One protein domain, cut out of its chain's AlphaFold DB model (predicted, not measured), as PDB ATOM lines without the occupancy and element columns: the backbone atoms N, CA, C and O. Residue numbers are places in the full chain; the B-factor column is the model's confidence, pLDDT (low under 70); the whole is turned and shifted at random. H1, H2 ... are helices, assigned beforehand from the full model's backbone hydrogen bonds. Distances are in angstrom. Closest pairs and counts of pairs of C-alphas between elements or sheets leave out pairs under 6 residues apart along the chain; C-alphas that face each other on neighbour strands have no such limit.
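Overview. This is residues 284 to 377 of the 871 residues of the protein "SET domain-containing" of Chlorella sorokiniana (UniProt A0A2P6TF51). Two shorter helices, H2 and H3, pack on successive parts of one long helix, H4; residues 284 to 301, with no named element, lead to the short H1. The printed part has 94 residues with four named helices, H1 to H4 in chain order, which hold 52 of them, and no named strand; the class is all helix. The whole is only just loose, close to compact, with a radius of gyration of the C-alphas of 15.1 A, and spans 44 by 36 by 20 A.

Arrangement. H1, residues 302 to 305, only just touches the hub H4, residues 346 to 372, with 3 pairs of C-alphas within 8 A; the closest are His 305 and Leu 369, 6.3 A. H2, residues 314 to 325, touches residues 359 to 370 of H4 alone, opposite ways at a shallow tilt of 29 degrees; the closest C-alphas are Arg 317 and Ile 366, 5.5 A. H3, residues 331 to 339, forms a hairpin with H4, touching residues 349 to 360 alone at a shallow tilt of 31 degrees; the closest C-alphas are Glu 331 and Val 356, 5.3 A. H1, H2 and H3 are apart from each other. Every O i to N i+4 pair is within hydrogen-bond range in H2, H3 and H4; H1 is too short for one.

Along the chain. H1 begins at C-alpha 302 (22.964, 67.281, 40.627). From first to last C-alpha H2 measures 16.2 A, H3 12.1 A and H4 38.2 A, ending at C-alpha 372 (21.869, 57.703, 31.464).

Size, cuts and confidence. The farthest C-alphas, Thr 344 and Gly 374, are 44.4 A apart. The printed part has no cut; no link is long. pLDDT is under 70 at residues 290 to 301, 344 and 376 to 377.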
ATOM      1  N   VAL A 284      28.679  78.036  38.247       86.88
ATOM      2  CA  VAL A 284      29.129  78.572  36.949       86.88
ATOM      3  C   VAL A 284      28.918  77.598  35.791       86.88
ATOM      4  O   VAL A 284      28.769  78.046  34.657       86.88
ATOM      5  N   ASP A 285      28.924  76.287  36.057       89.00
ATOM      6  CA  ASP A 285      28.795  75.225  35.063       89.00
ATOM      7  C   ASP A 285      27.345  74.791  34.823       89.00
ATOM      8  O   ASP A 285      27.095  74.092  33.843       89.00
ATOM      9  N   LEU A 286      26.384  75.227  35.638       86.75
ATOM     10  CA  LEU A 286      24.966  74.921  35.450       86.75
ATOM     11  C   LEU A 286      24.387  75.632  34.212       86.75
ATOM     12  O   LEU A 286      24.951  76.622  33.726       86.75
ATOM     13  N   PRO A 287      23.320  75.090  33.606       79.44
ATOM     14  CA  PRO A 287      22.585  75.803  32.571       79.44
ATOM     15  C   PRO A 287      21.875  77.015  33.190       79.44
ATOM     16  O   PRO A 287      21.307  76.910  34.268       79.44
ATOM     17  N   GLY A 288      21.931  78.158  32.503       72.44
ATOM     18  CA  GLY A 288      21.298  79.401  32.951       72.44
ATOM     19  C   GLY A 288      22.150  80.289  33.862       72.44
ATOM     20  O   GLY A 288      21.697  81.385  34.166       72.44
ATOM     21  N   PHE A 289      23.354  79.878  34.289       73.81
ATOM     22  CA  PHE A 289      24.139  80.628  35.282       73.81
ATOM     23  C   PHE A 289      24.296  82.114  34.936       73.81
ATOM     24  O   PHE A 289      24.877  82.457  33.902       73.81
ATOM     25  N   ASN A 290      23.830  82.981  35.838       67.94
ATOM     26  CA  ASN A 290      23.909  84.428  35.702       67.94
ATOM     27  C   ASN A 290      24.954  85.004  36.670       67.94
ATOM     28  O   ASN A 290      24.906  84.806  37.879       67.94
ATOM     29  N   VAL A 291      25.899  85.769  36.125       65.38
ATOM     30  CA  VAL A 291      26.918  86.504  36.896       65.38
ATOM     31  C   VAL A 291      26.298  87.640  37.731       65.38
ATOM     32  O   VAL A 291      26.917  88.115  38.676       65.38
ATOM     33  N   SER A 292      25.089  88.091  37.402       61.09
ATOM     34  CA  SER A 292      24.395  89.172  38.116       61.09
ATOM     35  C   SER A 292      23.672  88.677  39.371       61.09
ATOM     36  O   SER A 292      23.652  89.397  40.366       61.09
ATOM     37  N   ASP A 293      23.159  87.442  39.349       64.94
ATOM     38  CA  ASP A 293      22.647  86.732  40.526       64.94
ATOM     39  C   ASP A 293      23.246  85.314  40.604       64.94
ATOM     40  O   ASP A 293      22.639  84.327  40.174       64.94
ATOM     41  N   PRO A 294      24.459  85.186  41.167       62.50
ATOM     42  CA  PRO A 294      25.128  83.898  41.271       62.50
ATOM     43  C   PRO A 294      24.416  82.916  42.222       62.50
ATOM     44  O   PRO A 294      24.761  81.734  42.224       62.50
ATOM     45  N   PHE A 295      23.449  83.356  43.039       65.75
ATOM     46  CA  PHE A 295      22.867  82.544  44.113       65.75
ATOM     47  C   PHE A 295      21.591  81.807  43.709       65.75
ATOM     48  O   PHE A 295      21.341  80.718  44.238       65.75
ATOM     49  N   GLN A 296      20.825  82.339  42.756       63.75
ATOM     50  CA  GLN A 296      19.515  81.820  42.348       63.75
ATOM     51  C   GLN A 296      19.527  80.327  41.976       63.75
ATOM     52  O   GLN A 296      18.614  79.575  42.311       63.75
ATOM     53  N   GLN A 297      20.601  79.865  41.334       59.44
ATOM     54  CA  GLN A 297      20.697  78.508  40.774       59.44
ATOM     55  C   GLN A 297      21.435  77.516  41.670       59.44
ATOM     56  O   GLN A 297      21.583  76.338  41.340       59.44
ATOM     57  N   THR A 298      21.888  77.965  42.838       60.59
ATOM     58  CA  THR A 298      22.661  77.122  43.755       60.59
ATOM     59  C   THR A 298      21.812  76.055  44.453       60.59
ATOM     60  O   THR A 298      22.374  75.089  44.963       60.59
ATOM     61  N   ALA A 299      20.478  76.192  44.418       54.72
ATOM     62  CA  ALA A 299      19.513  75.255  44.997       54.72
ATOM     63  C   ALA A 299      19.196  74.034  44.114       54.72
ATOM     64  O   ALA A 299      18.645  73.060  44.625       54.72
ATOM     65  N   LEU A 300      19.538  74.065  42.818       61.06
ATOM     66  CA  LEU A 300      19.448  72.876  41.965       61.06
ATOM     67  C   LEU A 300      20.339  71.786  42.569       61.06
ATOM     68  O   LEU A 300      21.441  72.089  43.019       61.06
ATOM     69  N   ASP A 301      19.899  70.534  42.598       66.50
ATOM     70  CA  ASP A 301      20.772  69.415  42.946       66.50
ATOM     71  C   ASP A 301      21.298  68.745  41.667       66.50
ATOM     72  O   ASP A 301      20.757  68.909  40.573       66.50
ATOM     73  N   ASP A 302      22.391  67.990  41.780       70.06
ATOM     74  CA  ASP A 302      22.964  67.281  40.627       70.06
ATOM     75  C   ASP A 302      22.070  66.109  40.149       70.06
ATOM     76  O   ASP A 302      22.408  65.453  39.161       70.06
ATOM     77  N   SER A 303      20.926  65.844  40.806       73.81
ATOM     78  CA  SER A 303      19.982  64.788  40.405       73.81
ATOM     79  C   SER A 303      19.326  65.088  39.054       73.81
ATOM     80  O   SER A 303      18.987  64.171  38.302       73.81
ATOM     81  N   ALA A 304      19.244  66.369  38.681       74.69
ATOM     82  CA  ALA A 304      18.767  66.793  37.371       74.69
ATOM     83  C   ALA A 304      19.664  66.297  36.213       74.69
ATOM     84  O   ALA A 304      19.187  66.169  35.086       74.69
ATOM     85  N   HIS A 305      20.931  65.954  36.487       79.44
ATOM     86  CA  HIS A 305      21.893  65.382  35.532       79.44
ATOM     87  C   HIS A 305      22.026  63.852  35.652       79.44
ATOM     88  O   HIS A 305      22.961  63.259  35.106       79.44
ATOM     89  N   GLU A 306      21.115  63.196  36.375       78.69
ATOM     90  CA  GLU A 306      21.039  61.736  36.497       78.69
ATOM     91  C   GLU A 306      19.947  61.129  35.596       78.69
ATOM     92  O   GLU A 306      19.192  61.827  34.923       78.69
ATOM     93  N   ALA A 307      19.866  59.795  35.540       72.00
ATOM     94  CA  ALA A 307      18.905  59.094  34.689       72.00
ATOM     95  C   ALA A 307      17.448  59.439  35.059       72.00
ATOM     96  O   ALA A 307      16.994  59.144  36.161       72.00
ATOM     97  N   GLY A 308      16.709  60.017  34.106       70.25
ATOM     98  CA  GLY A 308      15.340  60.504  34.315       70.25
ATOM     99  C   GLY A 308      15.250  61.953  34.812       70.25
ATOM    100  O   GLY A 308      14.136  62.447  34.968       70.25
ATOM    101  N   GLY A 309      16.387  62.620  35.032       79.31
ATOM    102  CA  GLY A 309      16.466  64.048  35.324       79.31
ATOM    103  C   GLY A 309      16.240  64.917  34.085       79.31
ATOM    104  O   GLY A 309      16.426  64.481  32.947       79.31
ATOM    105  N   GLU A 310      15.835  66.164  34.312       80.62
ATOM    106  CA  GLU A 310      15.493  67.135  33.263       80.62
ATOM    107  C   GLU A 310      16.655  67.419  32.298       80.62
ATOM    108  O   GLU A 310      16.452  67.569  31.092       80.62
ATOM    109  N   PHE A 311      17.890  67.408  32.802       81.25
ATOM    110  CA  PHE A 311      19.093  67.683  32.019       81.25
ATOM    111  C   PHE A 311      19.780  66.419  31.487       81.25
ATOM    112  O   PHE A 311      20.887  66.501  30.950       81.25
ATOM    113  N   ALA A 312      19.128  65.253  31.556       84.19
ATOM    114  CA  ALA A 312      19.618  63.993  30.994       84.19
ATOM    115  C   ALA A 312      19.535  63.956  29.453       84.19
ATOM    116  O   ALA A 312      18.879  63.097  28.863       84.19
ATOM    117  N   THR A 313      20.191  64.907  28.782       88.69
ATOM    118  CA  THR A 313      20.152  65.086  27.324       88.69
ATOM    119  C   THR A 313      21.547  65.038  26.706       88.69
ATOM    120  O   THR A 313      22.548  65.394  27.333       88.69
ATOM    121  N   ALA A 314      21.625  64.630  25.434       87.38
ATOM    122  CA  ALA A 314      22.882  64.641  24.682       87.38
ATOM    123  C   ALA A 314      23.456  66.064  24.532       87.38
ATOM    124  O   ALA A 314      24.670  66.242  24.601       87.38
ATOM    125  N   ALA A 315      22.583  67.072  24.399       88.00
ATOM    126  CA  ALA A 315      22.973  68.478  24.292       88.00
ATOM    127  C   ALA A 315      23.659  68.984  25.569       88.00
ATOM    128  O   ALA A 315      24.702  69.631  25.492       88.00
ATOM    129  N   GLU A 316      23.127  68.643  26.748       90.81
ATOM    130  CA  GLU A 316      23.767  69.012  28.012       90.81
ATOM    131  C   GLU A 316      25.112  68.299  28.193       90.81
ATOM    132  O   GLU A 316      26.103  68.918  28.586       90.81
ATOM    133  N   ARG A 317      25.189  67.008  27.837       91.12
ATOM    134  CA  ARG A 317      26.453  66.261  27.874       91.12
ATOM    135  C   ARG A 317      27.519  66.924  26.998       91.12
ATOM    136  O   ARG A 317      28.667  67.053  27.423       91.12
ATOM    137  N   GLU A 318      27.151  67.341  25.788       91.50
ATOM    138  CA  GLU A 318      28.044  68.040  24.859       91.50
ATOM    139  C   GLU A 318      28.455  69.425  25.383       91.50
ATOM    140  O   GLU A 318      29.632  69.787  25.294       91.50
ATOM    141  N   ARG A 319      27.532  70.170  26.013       93.81
ATOM    142  CA  ARG A 319      27.830  71.457  26.663       93.81
ATOM    143  C   ARG A 319      28.887  71.292  27.752       93.81
ATOM    144  O   ARG A 319      29.906  71.983  27.721       93.81
ATOM    145  N   LEU A 320      28.688  70.354  28.681       93.62
ATOM    146  CA  LEU A 320      29.639  70.095  29.767       93.62
ATOM    147  C   LEU A 320      30.990  69.591  29.237       93.62
ATOM    148  O   LEU A 320      32.036  70.027  29.719       93.62
ATOM    149  N   ALA A 321      30.989  68.732  28.210       93.38
ATOM    150  CA  ALA A 321      32.217  68.269  27.561       93.38
ATOM    151  C   ALA A 321      32.995  69.418  26.903       93.38
ATOM    152  O   ALA A 321      34.214  69.496  27.050       93.38
ATOM    153  N   THR A 322      32.293  70.342  26.245       93.50
ATOM    154  CA  THR A 322      32.886  71.547  25.653       93.50
ATOM    155  C   THR A 322      33.503  72.442  26.726       93.50
ATOM    156  O   THR A 322      34.628  72.911  26.556       93.50
ATOM    157  N   ARG A 323      32.821  72.633  27.866       92.19
ATOM    158  CA  ARG A 323      33.373  73.400  28.995       92.19
ATOM    159  C   ARG A 323      34.621  72.750  29.578       92.19
ATOM    160  O   ARG A 323      35.607  73.446  29.787       92.19
ATOM    161  N   LEU A 324      34.609  71.432  29.789       94.94
ATOM    162  CA  LEU A 324      35.779  70.701  30.284       94.94
ATOM    163  C   LEU A 324      36.965  70.807  29.313       94.94
ATOM    164  O   LEU A 324      38.090  71.025  29.754       94.94
ATOM    165  N   ALA A 325      36.714  70.695  28.005       92.31
ATOM    166  CA  ALA A 325      37.741  70.798  26.968       92.31
ATOM    167  C   ALA A 325      38.324  72.214  26.817       92.31
ATOM    168  O   ALA A 325      39.466  72.360  26.387       92.31
ATOM    169  N   ALA A 326      37.562  73.253  27.172       91.88
ATOM    170  CA  ALA A 326      38.014  74.642  27.125       91.88
ATOM    171  C   ALA A 326      38.943  75.031  28.292       91.88
ATOM    172  O   ALA A 326      39.548  76.105  28.253       91.88
ATOM    173  N   LEU A 327      39.065  74.195  29.333       91.88
ATOM    174  CA  LEU A 327      39.901  74.510  30.492       91.88
ATOM    175  C   LEU A 327      41.403  74.418  30.143       91.88
ATOM    176  O   LEU A 327      41.826  73.429  29.546       91.88
ATOM    177  N   PRO A 328      42.246  75.390  30.558       92.12
ATOM    178  CA  PRO A 328      43.654  75.460  30.135       92.12
ATOM    179  C   PRO A 328      44.557  74.316  30.612       92.12
ATOM    180  O   PRO A 328      45.682  74.181  30.140       92.12
ATOM    181  N   THR A 329      44.117  73.555  31.611       94.31
ATOM    182  CA  THR A 329      44.890  72.488  32.257       94.31
ATOM    183  C   THR A 329      43.979  71.298  32.545       94.31
ATOM    184  O   THR A 329      42.767  71.449  32.701       94.31
ATOM    185  N   SER A 330      44.550  70.108  32.679       93.94
ATOM    186  CA  SER A 330      43.840  68.873  33.040       93.94
ATOM    187  C   SER A 330      43.620  68.732  34.556       93.94
ATOM    188  O   SER A 330      44.186  69.482  35.354       93.94
ATOM    189  N   GLU A 331      42.775  67.781  34.982       94.00
ATOM    190  CA  GLU A 331      42.602  67.440  36.412       94.00
ATOM    191  C   GLU A 331      43.924  66.918  37.004       94.00
ATOM    192  O   GLU A 331      44.300  67.290  38.113       94.00
ATOM    193  N   ALA A 332      44.655  66.095  36.243       93.38
ATOM    194  CA  ALA A 332      45.902  65.474  36.682       93.38
ATOM    195  C   ALA A 332      47.038  66.490  36.875       93.38
ATOM    196  O   ALA A 332      47.798  66.372  37.833       93.38
ATOM    197  N   GLU A 333      47.146  67.493  36.000       93.56
ATOM    198  CA  GLU A 333      48.135  68.570  36.146       93.56
ATOM    199  C   GLU A 333      47.886  69.396  37.411       93.56
ATOM    200  O   GLU A 333      48.818  69.656  38.172       93.56
ATOM    201  N   ASP A 334      46.630  69.747  37.686       93.56
ATOM    202  CA  ASP A 334      46.279  70.521  38.879       93.56
ATOM    203  C   ASP A 334      46.437  69.714  40.162       93.56
ATOM    204  O   ASP A 334      46.943  70.234  41.159       93.56
ATOM    205  N   GLN A 335      46.066  68.432  40.134       92.25
ATOM    206  CA  GLN A 335      46.283  67.525  41.256       92.25
ATOM    207  C   GLN A 335      47.783  67.342  41.521       92.25
ATOM    208  O   GLN A 335      48.211  67.411  42.668       92.25
ATOM    209  N   ALA A 336      48.610  67.212  40.477       91.75
ATOM    210  CA  ALA A 336      50.061  67.137  40.627       91.75
ATOM    211  C   ALA A 336      50.654  68.428  41.215       91.75
ATOM    212  O   ALA A 336      51.586  68.362  42.019       91.75
ATOM    213  N   LEU A 337      50.120  69.603  40.858       89.38
ATOM    214  CA  LEU A 337      50.512  70.874  41.476       89.38
ATOM    215  C   LEU A 337      50.140  70.914  42.962       89.38
ATOM    216  O   LEU A 337      50.981  71.311  43.774       89.38
ATOM    217  N   LEU A 338      48.931  70.467  43.310       86.69
ATOM    218  CA  LEU A 338      48.451  70.384  44.690       86.69
ATOM    219  C   LEU A 338      49.312  69.422  45.532       86.69
ATOM    220  O   LEU A 338      49.743  69.775  46.629       86.69
ATOM    221  N   ASP A 339      49.651  68.256  44.979       87.00
ATOM    222  CA  ASP A 339      50.424  67.205  45.654       87.00
ATOM    223  C   ASP A 339      51.931  67.503  45.709       87.00
ATOM    224  O   ASP A 339      52.651  66.956  46.545       87.00
ATOM    225  N   SER A 340      52.435  68.384  44.835       85.25
ATOM    226  CA  SER A 340      53.868  68.699  44.741       85.25
ATOM    227  C   SER A 340      54.455  69.323  46.010       85.25
ATOM    228  O   SER A 340      55.678  69.355  46.164       85.25
ATOM    229  N   GLY A 341      53.607  69.895  46.874       73.19
ATOM    230  CA  GLY A 341      54.018  70.654  48.056       73.19
ATOM    231  C   GLY A 341      54.813  71.930  47.744       73.19
ATOM    232  O   GLY A 341      55.359  72.542  48.660       73.19
ATOM    233  N   LYS A 342      54.912  72.336  46.467       74.75
ATOM    234  CA  LYS A 342      55.641  73.546  46.046       74.75
ATOM    235  C   LYS A 342      54.893  74.834  46.398       74.75
ATOM    236  O   LYS A 342      55.536  75.846  46.663       74.75
ATOM    237  N   ASN A 343      53.561  74.790  46.428       71.88
ATOM    238  CA  ASN A 343      52.730  75.913  46.855       71.88
ATOM    239  C   ASN A 343      52.567  75.875  48.374       71.88
ATOM    240  O   ASN A 343      52.002  74.934  48.927       71.88
ATOM    241  N   THR A 344      53.097  76.896  49.043       68.31
ATOM    242  CA  THR A 344      53.041  77.036  50.509       68.31
ATOM    243  C   THR A 344      51.996  78.052  50.966       68.31
ATOM    244  O   THR A 344      51.687  78.110  52.154       68.31
ATOM    245  N   ASP A 345      51.425  78.819  50.032       80.62
ATOM    246  CA  ASP A 345      50.312  79.726  50.292       80.62
ATOM    247  C   ASP A 345      48.982  78.964  50.252       80.62
ATOM    248  O   ASP A 345      48.591  78.402  49.227       80.62
ATOM    249  N   TRP A 346      48.265  78.971  51.374       80.06
ATOM    250  CA  TRP A 346      46.975  78.303  51.518       80.06
ATOM    251  C   TRP A 346      45.908  78.862  50.565       80.06
ATOM    252  O   TRP A 346      45.019  78.117  50.155       80.06
ATOM    253  N   ARG A 347      46.019  80.133  50.150       83.00
ATOM    254  CA  ARG A 347      45.074  80.762  49.211       83.00
ATOM    255  C   ARG A 347      45.217  80.184  47.810       83.00
ATOM    256  O   ARG A 347      44.230  79.857  47.156       83.00
ATOM    257  N   GLN A 348      46.460  79.979  47.378       86.75
ATOM    258  CA  GLN A 348      46.770  79.286  46.126       86.75
ATOM    259  C   GLN A 348      46.297  77.830  46.167       86.75
ATOM    260  O   GLN A 348      45.768  77.326  45.177       86.75
ATOM    261  N   LEU A 349      46.456  77.161  47.315       86.44
ATOM    262  CA  LEU A 349      45.962  75.798  47.508       86.44
ATOM    263  C   LEU A 349      44.431  75.729  47.415       86.44
ATOM    264  O   LEU A 349      43.930  74.814  46.771       86.44
ATOM    265  N   ALA A 350      43.693  76.698  47.970       87.00
ATOM    266  CA  ALA A 350      42.233  76.760  47.853       87.00
ATOM    267  C   ALA A 350      41.776  76.897  46.388       87.00
ATOM    268  O   ALA A 350      40.914  76.143  45.939       87.00
ATOM    269  N   VAL A 351      42.409  77.788  45.614       90.06
ATOM    270  CA  VAL A 351      42.131  77.960  44.175       90.06
ATOM    271  C   VAL A 351      42.444  76.687  43.377       90.06
ATOM    272  O   VAL A 351      41.645  76.261  42.543       90.06
ATOM    273  N   LEU A 352      43.581  76.037  43.641       90.38
ATOM    274  CA  LEU A 352      43.938  74.775  42.982       90.38
ATOM    275  C   LEU A 352      42.973  73.647  43.346       90.38
ATOM    276  O   LEU A 352      42.563  72.878  42.479       90.38
ATOM    277  N   GLN A 353      42.577  73.568  44.614       90.44
ATOM    278  CA  GLN A 353      41.617  72.580  45.079       90.44
ATOM    279  C   GLN A 353      40.255  72.763  44.400       90.44
ATOM    280  O   GLN A 353      39.644  71.774  43.992       90.44
ATOM    281  N   TRP A 354      39.807  74.008  44.220       92.12
ATOM    282  CA  TRP A 354      38.609  74.310  43.440       92.12
ATOM    283  C   TRP A 354      38.734  73.833  41.990       92.12
ATOM    284  O   TRP A 354      37.859  73.116  41.509       92.12
ATOM    285  N   ARG A 355      39.841  74.150  41.305       93.69
ATOM    286  CA  ARG A 355      40.060  73.733  39.907       93.69
ATOM    287  C   ARG A 355      40.011  72.220  39.729       93.69
ATOM    288  O   ARG A 355      39.362  71.732  38.801       93.69
ATOM    289  N   VAL A 356      40.658  71.477  40.628       93.38
ATOM    290  CA  VAL A 356      40.604  70.007  40.644       93.38
ATOM    291  C   VAL A 356      39.159  69.533  40.780       93.38
ATOM    292  O   VAL A 356      38.714  68.684  40.006       93.38
ATOM    293  N   GLN A 357      38.406  70.081  41.735       92.62
ATOM    294  CA  GLN A 357      37.029  69.657  41.972       92.62
ATOM    295  C   GLN A 357      36.083  70.011  40.835       92.62
ATOM    296  O   GLN A 357      35.291  69.159  40.449       92.62
ATOM    297  N   ARG A 358      36.197  71.206  40.250       93.94
ATOM    298  CA  ARG A 358      35.394  71.611  39.091       93.94
ATOM    299  C   ARG A 358      35.588  70.649  37.921       93.94
ATOM    300  O   ARG A 358      34.619  70.137  37.368       93.94
ATOM    301  N   LYS A 359      36.843  70.333  37.585       95.38
ATOM    302  CA  LYS A 359      37.175  69.382  36.507       95.38
ATOM    303  C   LYS A 359      36.658  67.981  36.801       95.38
ATOM    304  O   LYS A 359      36.091  67.336  35.919       95.38
ATOM    305  N   ARG A 360      36.813  67.529  38.047       94.69
ATOM    306  CA  ARG A 360      36.288  66.243  38.506       94.69
ATOM    307  C   ARG A 360      34.764  66.191  38.413       94.69
ATOM    308  O   ARG A 360      34.242  65.189  37.930       94.69
ATOM    309  N   ALA A 361      34.068  67.245  38.834       92.69
ATOM    310  CA  ALA A 361      32.612  67.349  38.774       92.69
ATOM    311  C   ALA A 361      32.116  67.294  37.326       92.69
ATOM    312  O   ALA A 361      31.268  66.464  37.008       92.69
ATOM    313  N   LEU A 362      32.714  68.092  36.431       94.06
ATOM    314  CA  LEU A 362      32.416  68.074  34.996       94.06
ATOM    315  C   LEU A 362      32.608  66.675  34.400       94.06
ATOM    316  O   LEU A 362      31.698  66.145  33.765       94.06
ATOM    317  N   ARG A 363      33.761  66.039  34.650       95.00
ATOM    318  CA  ARG A 363      34.048  64.682  34.164       95.00
ATOM    319  C   ARG A 363      33.019  63.668  34.669       95.00
ATOM    320  O   ARG A 363      32.466  62.913  33.873       95.00
ATOM    321  N   GLN A 364      32.741  63.661  35.972       92.19
ATOM    322  CA  GLN A 364      31.781  62.732  36.569       92.19
ATOM    323  C   GLN A 364      30.349  62.981  36.069       92.19
ATOM    324  O   GLN A 364      29.616  62.020  35.854       92.19
ATOM    325  N   ALA A 365      29.942  64.235  35.852       90.69
ATOM    326  CA  ALA A 365      28.635  64.568  35.287       90.69
ATOM    327  C   ALA A 365      28.503  64.082  33.834       90.69
ATOM    328  O   ALA A 365      27.502  63.460  33.488       90.69
ATOM    329  N   ILE A 366      29.538  64.267  33.005       92.44
ATOM    330  CA  ILE A 366      29.577  63.747  31.627       92.44
ATOM    331  C   ILE A 366      29.450  62.216  31.616       92.44
ATOM    332  O   ILE A 366      28.689  61.671  30.817       92.44
ATOM    333  N   GLU A 367      30.162  61.521  32.510       90.56
ATOM    334  CA  GLU A 367      30.082  60.060  32.662       90.56
ATOM    335  C   GLU A 367      28.675  59.604  33.082       90.56
ATOM    336  O   GLU A 367      28.149  58.642  32.519       90.56
ATOM    337  N   ARG A 368      28.040  60.309  34.031       88.38
ATOM    338  CA  ARG A 368      26.661  60.030  34.470       88.38
ATOM    339  C   ARG A 368      25.651  60.226  33.339       88.38
ATOM    340  O   ARG A 368      24.820  59.347  33.125       88.38
ATOM    341  N   LEU A 369      25.761  61.317  32.583       89.62
ATOM    342  CA  LEU A 369      24.894  61.597  31.436       89.62
ATOM    343  C   LEU A 369      25.076  60.564  30.319       89.62
ATOM    344  O   LEU A 369      24.091  60.077  29.774       89.62
ATOM    345  N   ALA A 370      26.315  60.170  30.006       87.88
ATOM    346  CA  ALA A 370      26.579  59.121  29.015       87.88
ATOM    347  C   ALA A 370      25.935  57.785  29.425       87.88
ATOM    348  O   ALA A 370      25.275  57.134  28.614       87.88
ATOM    349  N   ALA A 371      26.065  57.412  30.704       87.00
ATOM    350  CA  ALA A 371      25.429  56.219  31.251       87.00
ATOM    351  C   ALA A 371      23.891  56.303  31.202       87.00
ATOM    352  O   ALA A 371      23.243  55.325  30.832       87.00
ATOM    353  N   ALA A 372      23.310  57.463  31.529       84.69
ATOM    354  CA  ALA A 372      21.869  57.703  31.464       84.69
ATOM    355  C   ALA A 372      21.309  57.616  30.031       84.69
ATOM    356  O   ALA A 372      20.200  57.127  29.834       84.69
ATOM    357  N   LEU A 373      22.091  58.044  29.036       85.44
ATOM    358  CA  LEU A 373      21.733  58.016  27.614       85.44
ATOM    359  C   LEU A 373      21.982  56.653  26.941       85.44
ATOM    360  O   LEU A 373      21.631  56.469  25.777       85.44
ATOM    361  N   GLY A 374      22.572  55.683  27.651       81.56
ATOM    362  CA  GLY A 374      22.927  54.373  27.092       81.56
ATOM    363  C   GLY A 374      24.080  54.423  26.083       81.56
ATOM    364  O   GLY A 374      24.220  53.520  25.255       81.56
ATOM    365  N   GLU A 375      24.897  55.474  26.134       77.56
ATOM    366  CA  GLU A 375      26.058  55.659  25.267       77.56
ATOM    367  C   GLU A 375      27.276  54.900  25.830       77.56
ATOM    368  O   GLU A 375      27.412  54.751  27.050       77.56
ATOM    369  N   PRO A 376      28.183  54.382  24.977       59.22
ATOM    370  CA  PRO A 376      29.411  53.761  25.457       59.22
ATOM    371  C   PRO A 376      30.238  54.779  26.250       59.22
ATOM    372  O   PRO A 376      30.366  55.936  25.845       59.22
ATOM    373  N   ALA A 377      30.804  54.342  27.380       50.09
ATOM    374  CA  ALA A 377      31.627  55.196  28.228       50.09
ATOM    375  C   ALA A 377      32.751  55.852  27.400       50.09
ATOM    376  O   ALA A 377      33.390  55.157  26.599       50.09
TER     377      ALA A 377